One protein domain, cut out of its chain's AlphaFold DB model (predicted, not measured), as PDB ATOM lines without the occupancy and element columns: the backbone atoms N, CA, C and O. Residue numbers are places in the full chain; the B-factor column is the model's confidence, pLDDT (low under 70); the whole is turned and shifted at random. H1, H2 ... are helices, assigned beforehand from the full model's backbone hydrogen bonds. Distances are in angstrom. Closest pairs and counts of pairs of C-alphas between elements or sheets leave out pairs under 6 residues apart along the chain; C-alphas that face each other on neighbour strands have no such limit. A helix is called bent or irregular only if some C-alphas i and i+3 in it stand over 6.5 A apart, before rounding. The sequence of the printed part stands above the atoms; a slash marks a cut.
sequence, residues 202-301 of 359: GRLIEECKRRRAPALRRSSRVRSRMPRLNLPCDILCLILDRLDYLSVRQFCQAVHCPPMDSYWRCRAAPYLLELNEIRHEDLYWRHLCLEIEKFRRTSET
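AT A GLANCE: This is residues 202 to 301 of the 359 residues of an uncharacterized protein of Aspergillus thermomutatus (UniProt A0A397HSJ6). The longest helix, H1, packs by residues 204 to 208 on the core helix H6, as do H3 and H4; residues 216 to 223 stick out. H2 sits near H3 and H4, H5 near H4. The printed part has 100 residues, with six named helices, H1 to H6 in order along the chain, which hold 66 of them, and no named strand; its class is all helix, and it is compact, with a radius of gyration of the C-alphas of 14.0 A and spans of 38 by 32 by 23 A.

IN THESE COORDINATES: Find C-alpha 202 at (241.817, 177.719, 174.663); H1 runs 25.6 A to residue 218. Then find H2, residues 233 to 241; H3, residues 245 to 255; H4, residues 261 to 271, irregular, with C-alphas 267 and 270 7.1 A apart; H5, residues 275 to 278; and H6, residues 285 to 298, with C-alpha 298 at (229.677, 179.815, 161.983).

HOW THE PARTS SIT: H6 touches H1, closest C-alphas Cys 208 and Leu 288, 6.5 A; H3, Tyr 245 and Leu 290, 5.5 A; and H4, Ala 268 and Cys 289, 4.9 A, at a shallow tilt of 28 degrees. Every O i to N i+4 pair is within hydrogen-bond range in H2, H3 and H6, but 9 of 13 in H1 and 5 of 7 in H4; H5 is too short.

THE WHOLE: The printed part has no cut; the H1 to H2 link is long. Residues 213 to 229 and 257 have pLDDT under 70.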
ATOM      1  N   GLY A 202     241.017 178.461 173.682       88.56
ATOM      2  CA  GLY A 202     241.817 177.719 174.663       88.56
ATOM      3  C   GLY A 202     241.604 176.202 174.584       88.56
ATOM      4  O   GLY A 202     242.567 175.442 174.510       88.56
ATOM      5  N   ARG A 203     240.346 175.741 174.511       90.12
ATOM      6  CA  ARG A 203     240.034 174.308 174.342       90.12
ATOM      7  C   ARG A 203     240.573 173.740 173.030       90.12
ATOM      8  O   ARG A 203     241.072 172.617 173.019       90.12
ATOM      9  N   LEU A 204     240.483 174.507 171.945       92.56
ATOM     10  CA  LEU A 204     240.978 174.103 170.632       92.56
ATOM     11  C   LEU A 204     242.511 173.999 170.601       92.56
ATOM     12  O   LEU A 204     243.042 173.069 169.994       92.56
ATOM     13  N   ILE A 205     243.223 174.900 171.282       91.88
ATOM     14  CA  ILE A 205     244.682 174.825 171.454       91.88
ATOM     15  C   ILE A 205     245.054 173.518 172.165       91.88
ATOM     16  O   ILE A 205     245.853 172.741 171.640       91.88
ATOM     17  N   GLU A 206     244.417 173.217 173.299       91.19
ATOM     18  CA  GLU A 206     244.667 171.979 174.053       91.19
ATOM     19  C   GLU A 206     244.305 170.715 173.257       91.19
ATOM     20  O   GLU A 206     245.005 169.700 173.292       91.19
ATOM     21  N   GLU A 207     243.237 170.764 172.465       92.25
ATOM     22  CA  GLU A 207     242.912 169.699 171.524       92.25
ATOM     23  C   GLU A 207     244.006 169.508 170.461       92.25
ATOM     24  O   GLU A 207     244.396 168.372 170.175       92.25
ATOM     25  N   CYS A 208     244.541 170.595 169.901       91.69
ATOM     26  CA  CYS A 208     245.611 170.545 168.908       91.69
ATOM     27  C   CYS A 208     246.913 169.973 169.480       91.69
ATOM     28  O   CYS A 208     247.571 169.203 168.775       91.69
ATOM     29  N   LYS A 209     247.242 170.268 170.747       90.06
ATOM     30  CA  LYS A 209     248.352 169.627 171.479       90.06
ATOM     31  C   LYS A 209     248.165 168.112 171.527       90.06
ATOM     32  O   LYS A 209     249.028 167.352 171.091       90.06
ATOM     33  N   ARG A 210     246.986 167.655 171.970       87.69
ATOM     34  CA  ARG A 210     246.668 166.218 172.076       87.69
ATOM     35  C   ARG A 210     246.689 165.504 170.724       87.69
ATOM     36  O   ARG A 210     247.164 164.376 170.637       87.69
ATOM     37  N   ARG A 211     246.198 166.148 169.659       81.75
ATOM     38  CA  ARG A 211     246.145 165.571 168.301       81.75
ATOM     39  C   ARG A 211     247.513 165.461 167.622       81.75
ATOM     40  O   ARG A 211     247.665 164.638 166.718       81.75
ATOM     41  N   ARG A 212     248.505 166.260 168.023       77.62
ATOM     42  CA  ARG A 212     249.851 166.229 167.431       77.62
ATOM     43  C   ARG A 212     250.626 164.965 167.819       77.62
ATOM     44  O   ARG A 212     251.252 164.351 166.952       77.62
ATOM     45  N   ALA A 213     250.496 164.507 169.067       62.25
ATOM     46  CA  ALA A 213     251.232 163.348 169.585       62.25
ATOM     47  C   ALA A 213     251.013 162.031 168.786       62.25
ATOM     48  O   ALA A 213     251.991 161.331 168.511       62.25
ATOM     49  N   PRO A 214     249.792 161.681 168.321       60.16
ATOM     50  CA  PRO A 214     249.582 160.514 167.455       60.16
ATOM     51  C   PRO A 214     249.962 160.733 165.981       60.16
ATOM     52  O   PRO A 214     250.299 159.771 165.287       60.16
ATOM     53  N   ALA A 215     249.890 161.971 165.476       58.03
ATOM     54  CA  ALA A 215     250.128 162.283 164.064       58.03
ATOM     55  C   ALA A 215     251.606 162.109 163.674       58.03
ATOM     56  O   ALA A 215     251.900 161.515 162.635       58.03
ATOM     57  N   LEU A 216     252.530 162.515 164.552       55.16
ATOM     58  CA  LEU A 216     253.972 162.297 164.376       55.16
ATOM     59  C   LEU A 216     254.329 160.800 164.327       55.16
ATOM     60  O   LEU A 216     255.181 160.390 163.543       55.16
ATOM     61  N   ARG A 217     253.614 159.951 165.082       50.81
ATOM     62  CA  ARG A 217     253.813 158.488 165.073       50.81
ATOM     63  C   ARG A 217     253.295 157.800 163.806       50.81
ATOM     64  O   ARG A 217     253.799 156.741 163.448       50.81
ATOM     65  N   ARG A 218     252.292 158.372 163.128       51.19
ATOM     66  CA  ARG A 218     251.713 157.818 161.885       51.19
ATOM     67  C   ARG A 218     252.399 158.328 160.614       51.19
ATOM     68  O   ARG A 218     252.350 157.650 159.590       51.19
ATOM     69  N   SER A 219     253.080 159.474 160.684       49.53
ATOM     70  CA  SER A 219     253.785 160.081 159.546       49.53
ATOM     71  C   SER A 219     254.970 159.252 159.033       49.53
ATOM     72  O   SER A 219     255.405 159.460 157.905       49.53
ATOM     73  N   SER A 220     255.474 158.287 159.806       46.09
ATOM     74  CA  SER A 220     256.575 157.407 159.392       46.09
ATOM     75  C   SER A 220     256.156 156.273 158.444       46.09
ATOM     76  O   SER A 220     257.025 155.579 157.922       46.09
ATOM     77  N   ARG A 221     254.851 156.058 158.197       44.66
ATOM     78  CA  ARG A 221     254.356 154.915 157.395       44.66
ATOM     79  C   ARG A 221     253.552 155.277 156.146       44.66
ATOM     80  O   ARG A 221     253.179 154.381 155.394       44.66
ATOM     81  N   VAL A 222     253.304 156.557 155.877       48.28
ATOM     82  CA  VAL A 222     252.564 156.974 154.677       48.28
ATOM     83  C   VAL A 222     253.562 157.405 153.608       48.28
ATOM     84  O   VAL A 222     254.036 158.538 153.606       48.28
ATOM     85  N   ARG A 223     253.888 156.495 152.678       45.06
ATOM     86  CA  ARG A 223     254.502 156.883 151.401       45.06
ATOM     87  C   ARG A 223     253.573 157.898 150.734       45.06
ATOM     88  O   ARG A 223     252.446 157.558 150.382       45.06
ATOM     89  N   SER A 224     254.054 159.130 150.589       50.50
ATOM     90  CA  SER A 224     253.385 160.202 149.852       50.50
ATOM     91  C   SER A 224     253.062 159.726 148.431       50.50
ATOM     92  O   SER A 224     253.948 159.613 147.584       50.50
ATOM     93  N   ARG A 225     251.793 159.399 148.159       49.66
ATOM     94  CA  ARG A 225     251.271 159.399 146.790       49.66
ATOM     95  C   ARG A 225     251.101 160.870 146.434       49.66
ATOM     96  O   ARG A 225     250.164 161.481 146.926       49.66
ATOM     97  N   MET A 226     252.037 161.444 145.678       49.69
ATOM     98  CA  MET A 226     251.995 162.855 145.281       49.69
ATOM     99  C   MET A 226     250.909 163.114 144.223       49.69
ATOM    100  O   MET A 226     250.993 162.546 143.134       49.69
ATOM    101  N   PRO A 227     250.007 164.079 144.434       53.44
ATOM    102  CA  PRO A 227     249.492 164.947 143.388       53.44
ATOM    103  C   PRO A 227     250.503 166.081 143.222       53.44
ATOM    104  O   PRO A 227     250.629 166.971 144.062       53.44
ATOM    105  N   ARG A 228     251.291 166.015 142.149       61.75
ATOM    106  CA  ARG A 228     252.240 167.070 141.794       61.75
ATOM    107  C   ARG A 228     251.486 168.190 141.089       61.75
ATOM    108  O   ARG A 228     251.447 168.233 139.864       61.75
ATOM    109  N   LEU A 229     250.900 169.111 141.851       67.25
ATOM    110  CA  LEU A 229     250.816 170.470 141.322       67.25
ATOM    111  C   LEU A 229     252.267 170.931 141.158       67.25
ATOM    112  O   LEU A 229     252.977 171.080 142.150       67.25
ATOM    113  N   ASN A 230     252.725 171.090 139.914       76.19
ATOM    114  CA  ASN A 230     254.046 171.636 139.585       76.19
ATOM    115  C   ASN A 230     254.056 173.155 139.835       76.19
ATOM    116  O   ASN A 230     254.326 173.944 138.935       76.19
ATOM    117  N   LEU A 231     253.680 173.564 141.047       81.12
ATOM    118  CA  LEU A 231     253.627 174.951 141.475       81.12
ATOM    119  C   LEU A 231     254.663 175.180 142.577       81.12
ATOM    120  O   LEU A 231     254.747 174.376 143.511       81.12
ATOM    121  N   PRO A 232     255.424 176.281 142.502       86.44
ATOM    122  CA  PRO A 232     256.231 176.754 143.617       86.44
ATOM    123  C   PRO A 232     255.396 176.942 144.900       86.44
ATOM    124  O   PRO A 232     254.204 177.263 144.852       86.44
ATOM    125  N   CYS A 233     256.007 176.701 146.065       82.56
ATOM    126  CA  CYS A 233     255.300 176.688 147.352       82.56
ATOM    127  C   CYS A 233     254.712 178.060 147.725       82.56
ATOM    128  O   CYS A 233     253.655 178.133 148.344       82.56
ATOM    129  N   ASP A 234     255.383 179.137 147.349       86.44
ATOM    130  CA  ASP A 234     254.936 180.525 147.455       86.44
ATOM    131  C   ASP A 234     253.665 180.775 146.634       86.44
ATOM    132  O   ASP A 234     252.687 181.295 147.171       86.44
ATOM    133  N   ILE A 235     253.615 180.305 145.384       89.69
ATOM    134  CA  ILE A 235     252.407 180.386 144.547       89.69
ATOM    135  C   ILE A 235     251.260 179.583 145.168       89.69
ATOM    136  O   ILE A 235     250.121 180.047 145.199       89.69
ATOM    137  N   LEU A 236     251.554 178.404 145.725       87.88
ATOM    138  CA  LEU A 236     250.566 177.606 146.449       87.88
ATOM    139  C   LEU A 236     249.996 178.365 147.657       87.88
ATOM    140  O   LEU A 236     248.782 178.374 147.848       87.88
ATOM    141  N   CYS A 237     250.849 179.014 148.451       90.38
ATOM    142  CA  CYS A 237     250.415 179.816 149.596       90.38
ATOM    143  C   CYS A 237     249.524 180.984 149.150       90.38
ATOM    144  O   CYS A 237     248.448 181.161 149.711       90.38
ATOM    145  N   LEU A 238     249.900 181.694 148.078       91.69
ATOM    146  CA  LEU A 238     249.093 182.782 147.513       91.69
ATOM    147  C   LEU A 238     247.712 182.315 147.042       91.69
ATOM    148  O   LEU A 238     246.728 183.025 147.239       91.69
ATOM    149  N   ILE A 239     247.620 181.129 146.431       91.50
ATOM    150  CA  ILE A 239     246.331 180.535 146.046       91.50
ATOM    151  C   ILE A 239     245.502 180.255 147.297       91.50
ATOM    152  O   ILE A 239     244.341 180.654 147.371       91.50
ATOM    153  N   LEU A 240     246.094 179.588 148.288       92.75
ATOM    154  CA  LEU A 240     245.394 179.227 149.514       92.75
ATOM    155  C   LEU A 240     244.908 180.467 150.281       92.75
ATOM    156  O   LEU A 240     243.793 180.438 150.798       92.75
ATOM    157  N   ASP A 241     245.662 181.567 150.296       93.88
ATOM    158  CA  ASP A 241     245.274 182.852 150.903       93.88
ATOM    159  C   ASP A 241     244.008 183.469 150.291       93.88
ATOM    160  O   ASP A 241     243.328 184.261 150.942       93.88
ATOM    161  N   ARG A 242     243.632 183.072 149.069       94.56
ATOM    162  CA  ARG A 242     242.382 183.501 148.415       94.56
ATOM    163  C   ARG A 242     241.194 182.583 148.686       94.56
ATOM    164  O   ARG A 242     240.071 182.929 148.327       94.56
ATOM    165  N   LEU A 243     241.423 181.421 149.289       94.12
ATOM    166  CA  LEU A 243     240.395 180.421 149.556       94.12
ATOM    167  C   LEU A 243     239.860 180.540 150.985       94.12
ATOM    168  O   LEU A 243     240.599 180.844 151.924       94.12
ATOM    169  N   ASP A 244     238.576 180.230 151.168       93.00
ATOM    170  CA  ASP A 244     237.989 180.090 152.500       93.00
ATOM    171  C   ASP A 244     238.358 178.748 153.157       93.00
ATOM    172  O   ASP A 244     238.859 177.827 152.509       93.00
ATOM    173  N   TYR A 245     238.107 178.619 154.461       92.56
ATOM    174  CA  TYR A 245     238.524 177.445 155.237       92.56
ATOM    175  C   TYR A 245     238.009 176.108 154.673       92.56
ATOM    176  O   TYR A 245     238.685 175.080 154.792       92.56
ATOM    177  N   LEU A 246     236.811 176.098 154.071       94.00
ATOM    178  CA  LEU A 246     236.211 174.894 153.501       94.00
ATOM    179  C   LEU A 246     236.911 174.525 152.193       94.00
ATOM    180  O   LEU A 246     237.330 173.377 152.025       94.00
ATOM    181  N   SER A 247     237.113 175.510 151.321       94.88
ATOM    182  CA  SER A 247     237.810 175.351 150.045       94.88
ATOM    183  C   SER A 247     239.265 174.941 150.262       94.88
ATOM    184  O   SER A 247     239.743 174.002 149.634       94.88
ATOM    185  N   VAL A 248     239.960 175.552 151.229       92.56
ATOM    186  CA  VAL A 248     241.318 175.154 151.633       92.56
ATOM    187  C   VAL A 248     241.348 173.705 152.124       92.56
ATOM    188  O   VAL A 248     242.266 172.951 151.787       92.56
ATOM    189  N   ARG A 249     240.355 173.285 152.920       90.25
ATOM    190  CA  ARG A 249     240.268 171.908 153.428       90.25
ATOM    191  C   ARG A 249     240.127 170.908 152.283       90.25
ATOM    192  O   ARG A 249     240.884 169.937 152.268       90.25
ATOM    193  N   GLN A 250     239.216 171.166 151.347       90.75
ATOM    194  CA  GLN A 250     238.987 170.337 150.159       90.75
ATOM    195  C   GLN A 250     240.216 170.319 149.245       90.75
ATOM    196  O   GLN A 250     240.678 169.250 148.855       90.75
ATOM    197  N   PHE A 251     240.814 171.482 148.990       88.75
ATOM    198  CA  PHE A 251     242.027 171.609 148.188       88.75
ATOM    199  C   PHE A 251     243.170 170.773 148.773       88.75
ATOM    200  O   PHE A 251     243.769 169.953 148.084       88.75
ATOM    201  N   CYS A 252     243.439 170.900 150.074       85.38
ATOM    202  CA  CYS A 252     244.498 170.128 150.722       85.38
ATOM    203  C   CYS A 252     244.196 168.617 150.777       85.38
ATOM    204  O   CYS A 252     245.123 167.819 150.909       85.38
ATOM    205  N   GLN A 253     242.919 168.216 150.742       83.81
ATOM    206  CA  GLN A 253     242.519 166.811 150.620       83.81
ATOM    207  C   GLN A 253     242.749 166.284 149.201       83.81
ATOM    208  O   GLN A 253     243.229 165.168 149.066       83.81
ATOM    209  N   ALA A 254     242.466 167.086 148.172       84.12
ATOM    210  CA  ALA A 254     242.638 166.707 146.772       84.12
ATOM    211  C   ALA A 254     244.113 166.690 146.332       84.12
ATOM    212  O   ALA A 254     244.543 165.803 145.602       84.12
ATOM    213  N   VAL A 255     244.898 167.668 146.790       78.56
ATOM    214  CA  VAL A 255     246.284 167.891 146.349       78.56
ATOM    215  C   VAL A 255     247.296 167.124 147.203       78.56
ATOM    216  O   VAL A 255     248.448 167.012 146.813       78.56
ATOM    217  N   HIS A 256     246.901 166.582 148.362       73.56
ATOM    218  CA  HIS A 256     247.769 165.852 149.308       73.56
ATOM    219  C   HIS A 256     249.160 166.490 149.565       73.56
ATOM    220  O   HIS A 256     250.088 165.809 149.997       73.56
ATOM    221  N   CYS A 257     249.302 167.803 149.353       69.81
ATOM    222  CA  CYS A 257     250.525 168.580 149.547       69.81
ATOM    223  C   CYS A 257     250.195 169.807 150.415       69.81
ATOM    224  O   CYS A 257     249.979 170.903 149.893       69.81
ATOM    225  N   PRO A 258     250.021 169.633 151.739       71.75
ATOM    226  CA  PRO A 258     249.748 170.760 152.616       71.75
ATOM    227  C   PRO A 258     251.014 171.623 152.789       71.75
ATOM    228  O   PRO A 258     252.103 171.064 152.927       71.75
ATOM    229  N   PRO A 259     250.887 172.960 152.861       81.38
ATOM    230  CA  PRO A 259     251.994 173.831 153.244       81.38
ATOM    231  C   PRO A 259     252.557 173.496 154.628       81.38
ATOM    232  O   PRO A 259     251.878 172.888 155.465       81.38
ATOM    233  N   MET A 260     253.780 173.969 154.881       85.25
ATOM    234  CA  MET A 260     254.454 173.849 156.175       85.25
ATOM    235  C   MET A 260     253.682 174.543 157.306       85.25
ATOM    236  O   MET A 260     252.914 175.478 157.079       85.25
ATOM    237  N   ASP A 261     253.945 174.140 158.553       88.31
ATOM    238  CA  ASP A 261     253.329 174.744 159.746       88.31
ATOM    239  C   ASP A 261     253.561 176.266 159.831       88.31
ATOM    240  O   ASP A 261     252.707 176.979 160.354       88.31
ATOM    241  N   SER A 262     254.665 176.787 159.278       89.44
ATOM    242  CA  SER A 262     254.927 178.231 159.199       89.44
ATOM    243  C   SER A 262     253.836 178.992 158.442       89.44
ATOM    244  O   SER A 262     253.386 180.026 158.928       89.44
ATOM    245  N   TYR A 263     253.352 178.456 157.318       92.25
ATOM    246  CA  TYR A 263     252.246 179.049 156.565       92.25
ATOM    247  C   TYR A 263     250.969 179.099 157.412       92.25
ATOM    248  O   TYR A 263     250.354 180.153 157.551       92.25
ATOM    249  N   TRP A 264     250.601 177.984 158.050       92.75
ATOM    250  CA  TRP A 264     249.393 177.917 158.880       92.75
ATOM    251  C   TRP A 264     249.462 178.848 160.094       92.75
ATOM    252  O   TRP A 264     248.450 179.436 160.466       92.75
ATOM    253  N   ARG A 265     250.650 179.027 160.689       92.00
ATOM    254  CA  ARG A 265     250.882 180.028 161.745       92.00
ATOM    255  C   ARG A 265     250.644 181.443 161.235       92.00
ATOM    256  O   ARG A 265     249.931 182.197 161.888       92.00
ATOM    257  N   CYS A 266     251.215 181.792 160.082       91.44
ATOM    258  CA  CYS A 266     251.037 183.108 159.468       91.44
ATOM    259  C   CYS A 266     249.565 183.382 159.145       91.44
ATOM    260  O   CYS A 266     249.053 184.442 159.493       91.44
ATOM    261  N   ARG A 267     248.863 182.405 158.564       93.25
ATOM    262  CA  ARG A 267     247.443 182.523 158.225       93.25
ATOM    263  C   ARG A 267     246.538 182.644 159.453       93.25
ATOM    264  O   ARG A 267     245.572 183.399 159.429       93.25
ATOM    265  N   ALA A 268     246.847 181.931 160.536       91.69
ATOM    266  CA  ALA A 268     246.065 181.997 161.768       91.69
ATOM    267  C   ALA A 268     246.341 183.266 162.596       91.69
ATOM    268  O   ALA A 268     245.523 183.634 163.443       91.69
ATOM    269  N   ALA A 269     247.478 183.933 162.370       89.56
ATOM    270  CA  ALA A 269     247.948 185.051 163.184       89.56
ATOM    271  C   ALA A 269     246.941 186.206 163.352       89.56
ATOM    272  O   ALA A 269     246.783 186.661 164.484       89.56
ATOM    273  N   PRO A 270     246.200 186.648 162.314       85.38
ATOM    274  CA  PRO A 270     245.209 187.716 162.465       85.38
ATOM    275  C   PRO A 270     244.060 187.371 163.423       85.38
ATOM    276  O   PRO A 270     243.357 188.261 163.894       85.38
ATOM    277  N   TYR A 271     243.845 186.083 163.707       83.88
ATOM    278  CA  TYR A 271     242.701 185.587 164.471       83.88
ATOM    279  C   TYR A 271     243.072 185.085 165.875       83.88
ATOM    280  O   TYR A 271     242.189 184.908 166.721       83.88
ATOM    281  N   LEU A 272     244.366 184.869 166.124       87.38
ATOM    282  CA  LEU A 272     244.925 184.313 167.354       87.38
ATOM    283  C   LEU A 272     245.629 185.395 168.172       87.38
ATOM    284  O   LEU A 272     246.814 185.669 167.989       87.38
ATOM    285  N   LEU A 273     244.924 185.962 169.148       86.19
ATOM    286  CA  LEU A 273     245.554 186.852 170.128       86.19
ATOM    287  C   LEU A 273     246.554 186.082 170.998       86.19
ATOM    288  O   LEU A 273     247.591 186.601 171.397       86.19
ATOM    289  N   GLU A 274     246.285 184.810 171.220       86.38
ATOM    290  CA  GLU A 274     247.089 183.884 171.996       86.38
ATOM    291  C   GLU A 274     248.399 183.508 171.277       86.38
ATOM    292  O   GLU A 274     249.258 182.872 171.879       86.38
ATOM    293  N   LEU A 275     248.595 183.917 170.010       85.81
ATOM    294  CA  LEU A 275     249.705 183.466 169.162       85.81
ATOM    295  C   LEU A 275     251.075 183.596 169.831       85.81
ATOM    296  O   LEU A 275     251.862 182.665 169.733       85.81
ATOM    297  N   ASN A 276     251.361 184.710 170.509       84.06
ATOM    298  CA  ASN A 276     252.661 184.918 171.160       84.06
ATOM    299  C   ASN A 276     252.932 183.895 172.273       84.06
ATOM    300  O   ASN A 276     254.079 183.508 172.469       84.06
ATOM    301  N   GLU A 277     251.889 183.428 172.956       85.00
ATOM    302  CA  GLU A 277     251.992 182.443 174.035       85.00
ATOM    303  C   GLU A 277     252.190 181.033 173.479       85.00
ATOM    304  O   GLU A 277     252.925 180.234 174.050       85.00
ATOM    305  N   ILE A 278     251.574 180.742 172.331       88.62
ATOM    306  CA  ILE A 278     251.571 179.400 171.736       88.62
ATOM    307  C   ILE A 278     252.548 179.236 170.566       88.62
ATOM    308  O   ILE A 278     252.644 178.156 169.984       88.62
ATOM    309  N   ARG A 279     253.288 180.286 170.183       86.81
ATOM    310  CA  ARG A 279     254.137 180.306 168.973       86.81
ATOM    311  C   ARG A 279     255.174 179.186 168.955       86.81
ATOM    312  O   ARG A 279     255.508 178.675 167.884       86.81
ATOM    313  N   HIS A 280     255.689 178.849 170.132       86.56
ATOM    314  CA  HIS A 280     256.735 177.851 170.334       86.56
ATOM    315  C   HIS A 280     256.182 176.465 170.683       86.56
ATOM    316  O   HIS A 280     256.954 175.520 170.822       86.56
ATOM    317  N   GLU A 281     254.862 176.320 170.803       86.88
ATOM    318  CA  GLU A 281     254.234 175.042 171.113       86.88
ATOM    319  C   GLU A 281     254.159 174.133 169.871       86.88
ATOM    320  O   GLU A 281     253.913 174.576 168.737       86.88
ATOM    321  N   ASP A 282     254.341 172.824 170.080       86.56
ATOM    322  CA  ASP A 282     254.138 171.816 169.036       86.56
ATOM    323  C   ASP A 282     252.641 171.529 168.863       86.56
ATOM    324  O   ASP A 282     252.051 170.645 169.487       86.56
ATOM    325  N   LEU A 283     252.009 172.339 168.018       90.12
ATOM    326  CA  LEU A 283     250.585 172.278 167.718       90.12
ATOM    327  C   LEU A 283     250.331 171.726 166.322       90.12
ATOM    328  O   LEU A 283     251.100 171.932 165.382       90.12
ATOM    329  N   TYR A 284     249.166 171.102 166.146       91.25
ATOM    330  CA  TYR A 284     248.645 170.843 164.811       91.25
ATOM    331  C   TYR A 284     248.099 172.139 164.173       91.25
ATOM    332  O   TYR A 284     246.889 172.348 164.084       91.25
ATOM    333  N   TRP A 285     249.008 173.003 163.707       91.50
ATOM    334  CA  TRP A 285     248.723 174.364 163.230       91.50
ATOM    335  C   TRP A 285     247.680 174.440 162.115       91.50
ATOM    336  O   TRP A 285     246.788 175.285 162.168       91.50
ATOM    337  N   ARG A 286     247.724 173.515 161.149       91.31
ATOM    338  CA  ARG A 286     246.695 173.417 160.101       91.31
ATOM    339  C   ARG A 286     245.291 173.238 160.678       91.31
ATOM    340  O   ARG A 286     244.347 173.863 160.206       91.31
ATOM    341  N   HIS A 287     245.138 172.358 161.664       92.06
ATOM    342  CA  HIS A 287     243.835 172.101 162.267       92.06
ATOM    343  C   HIS A 287     243.350 173.313 163.066       92.06
ATOM    344  O   HIS A 287     242.211 173.734 162.875       92.06
ATOM    345  N   LEU A 288     244.237 173.906 163.872       93.75
ATOM    346  CA  LEU A 288     243.954 175.113 164.648       93.75
ATOM    347  C   LEU A 288     243.469 176.261 163.750       93.75
ATOM    348  O   LEU A 288     242.400 176.814 163.991       93.75
ATOM    349  N   CYS A 289     244.214 176.567 162.682       93.94
ATOM    350  CA  CYS A 289     243.880 177.625 161.725       93.94
ATOM    351  C   CYS A 289     242.479 177.429 161.128       93.94
ATOM    352  O   CYS A 289     241.631 178.317 161.200       93.94
ATOM    353  N   LEU A 290     242.212 176.236 160.585       93.50
ATOM    354  CA  LEU A 290     240.957 175.956 159.887       93.50
ATOM    355  C   LEU A 290     239.744 175.915 160.820       93.50
ATOM    356  O   LEU A 290     238.659 176.323 160.412       93.50
ATOM    357  N   GLU A 291     239.887 175.411 162.050       94.19
ATOM    358  CA  GLU A 291     238.779 175.437 163.011       94.19
ATOM    359  C   GLU A 291     238.509 176.857 163.523       94.19
ATOM    360  O   GLU A 291     237.348 177.215 163.684       94.19
ATOM    361  N   ILE A 292     239.530 177.704 163.702       92.56
ATOM    362  CA  ILE A 292     239.317 179.117 164.062       92.56
ATOM    363  C   ILE A 292     238.575 179.860 162.952       92.56
ATOM    364  O   ILE A 292     237.585 180.534 163.233       92.56
ATOM    365  N   GLU A 293     239.003 179.712 161.696       92.75
ATOM    366  CA  GLU A 293     238.306 180.320 160.553       92.75
ATOM    367  C   GLU A 293     236.852 179.838 160.459       92.75
ATOM    368  O   GLU A 293     235.940 180.642 160.250       92.75
ATOM    369  N   LYS A 294     236.620 178.537 160.679       92.81
ATOM    370  CA  LYS A 294     235.272 177.968 160.753       92.81
ATOM    371  C   LYS A 294     234.459 178.618 161.869       92.81
ATOM    372  O   LYS A 294     233.379 179.128 161.589       92.81
ATOM    373  N   PHE A 295     234.963 178.641 163.105       90.06
ATOM    374  CA  PHE A 295     234.233 179.209 164.239       90.06
ATOM    375  C   PHE A 295     233.910 180.689 164.039       90.06
ATOM    376  O   PHE A 295     232.800 181.100 164.365       90.06
ATOM    377  N   ARG A 296     234.824 181.479 163.465       87.44
ATOM    378  CA  ARG A 296     234.561 182.886 163.125       87.44
ATOM    379  C   ARG A 296     233.401 183.047 162.145       87.44
ATOM    380  O   ARG A 296     232.669 184.024 162.232       87.44
ATOM    381  N   ARG A 297     233.230 182.105 161.212       86.81
ATOM    382  CA  ARG A 297     232.158 182.158 160.207       86.81
ATOM    383  C   ARG A 297     230.836 181.572 160.696       86.81
ATOM    384  O   ARG A 297     229.787 182.007 160.237       86.81
ATOM    385  N   THR A 298     230.873 180.573 161.575       84.38
ATOM    386  CA  THR A 298     229.677 179.815 161.983       84.38
ATOM    387  C   THR A 298     229.180 180.138 163.388       84.38
ATOM    388  O   THR A 298     228.166 179.581 163.796       84.38
ATOM    389  N   SER A 299     229.890 180.967 164.156       82.50
ATOM    390  CA  SER A 299     229.543 181.284 165.542       82.50
ATOM    391  C   SER A 299     229.682 182.770 165.848       82.50
ATOM    392  O   SER A 299     230.611 183.436 165.395       82.50
ATOM    393  N   GLU A 300     228.815 183.268 166.728       82.25
ATOM    394  CA  GLU A 300     228.910 184.613 167.306       82.25
ATOM    395  C   GLU A 300     230.005 184.721 168.384       82.25
ATOM    396  O   GLU A 300     230.241 185.801 168.917       82.25
ATOM    397  N   THR A 301     230.717 183.628 168.692       81.69
ATOM    398  CA  THR A 301     231.785 183.575 169.711       81.69
ATOM    399  C   THR A 301     232.828 184.686 169.548       81.69
ATOM    400  O   THR A 301     233.314 185.222 170.539       81.69
TER     401      THR A 301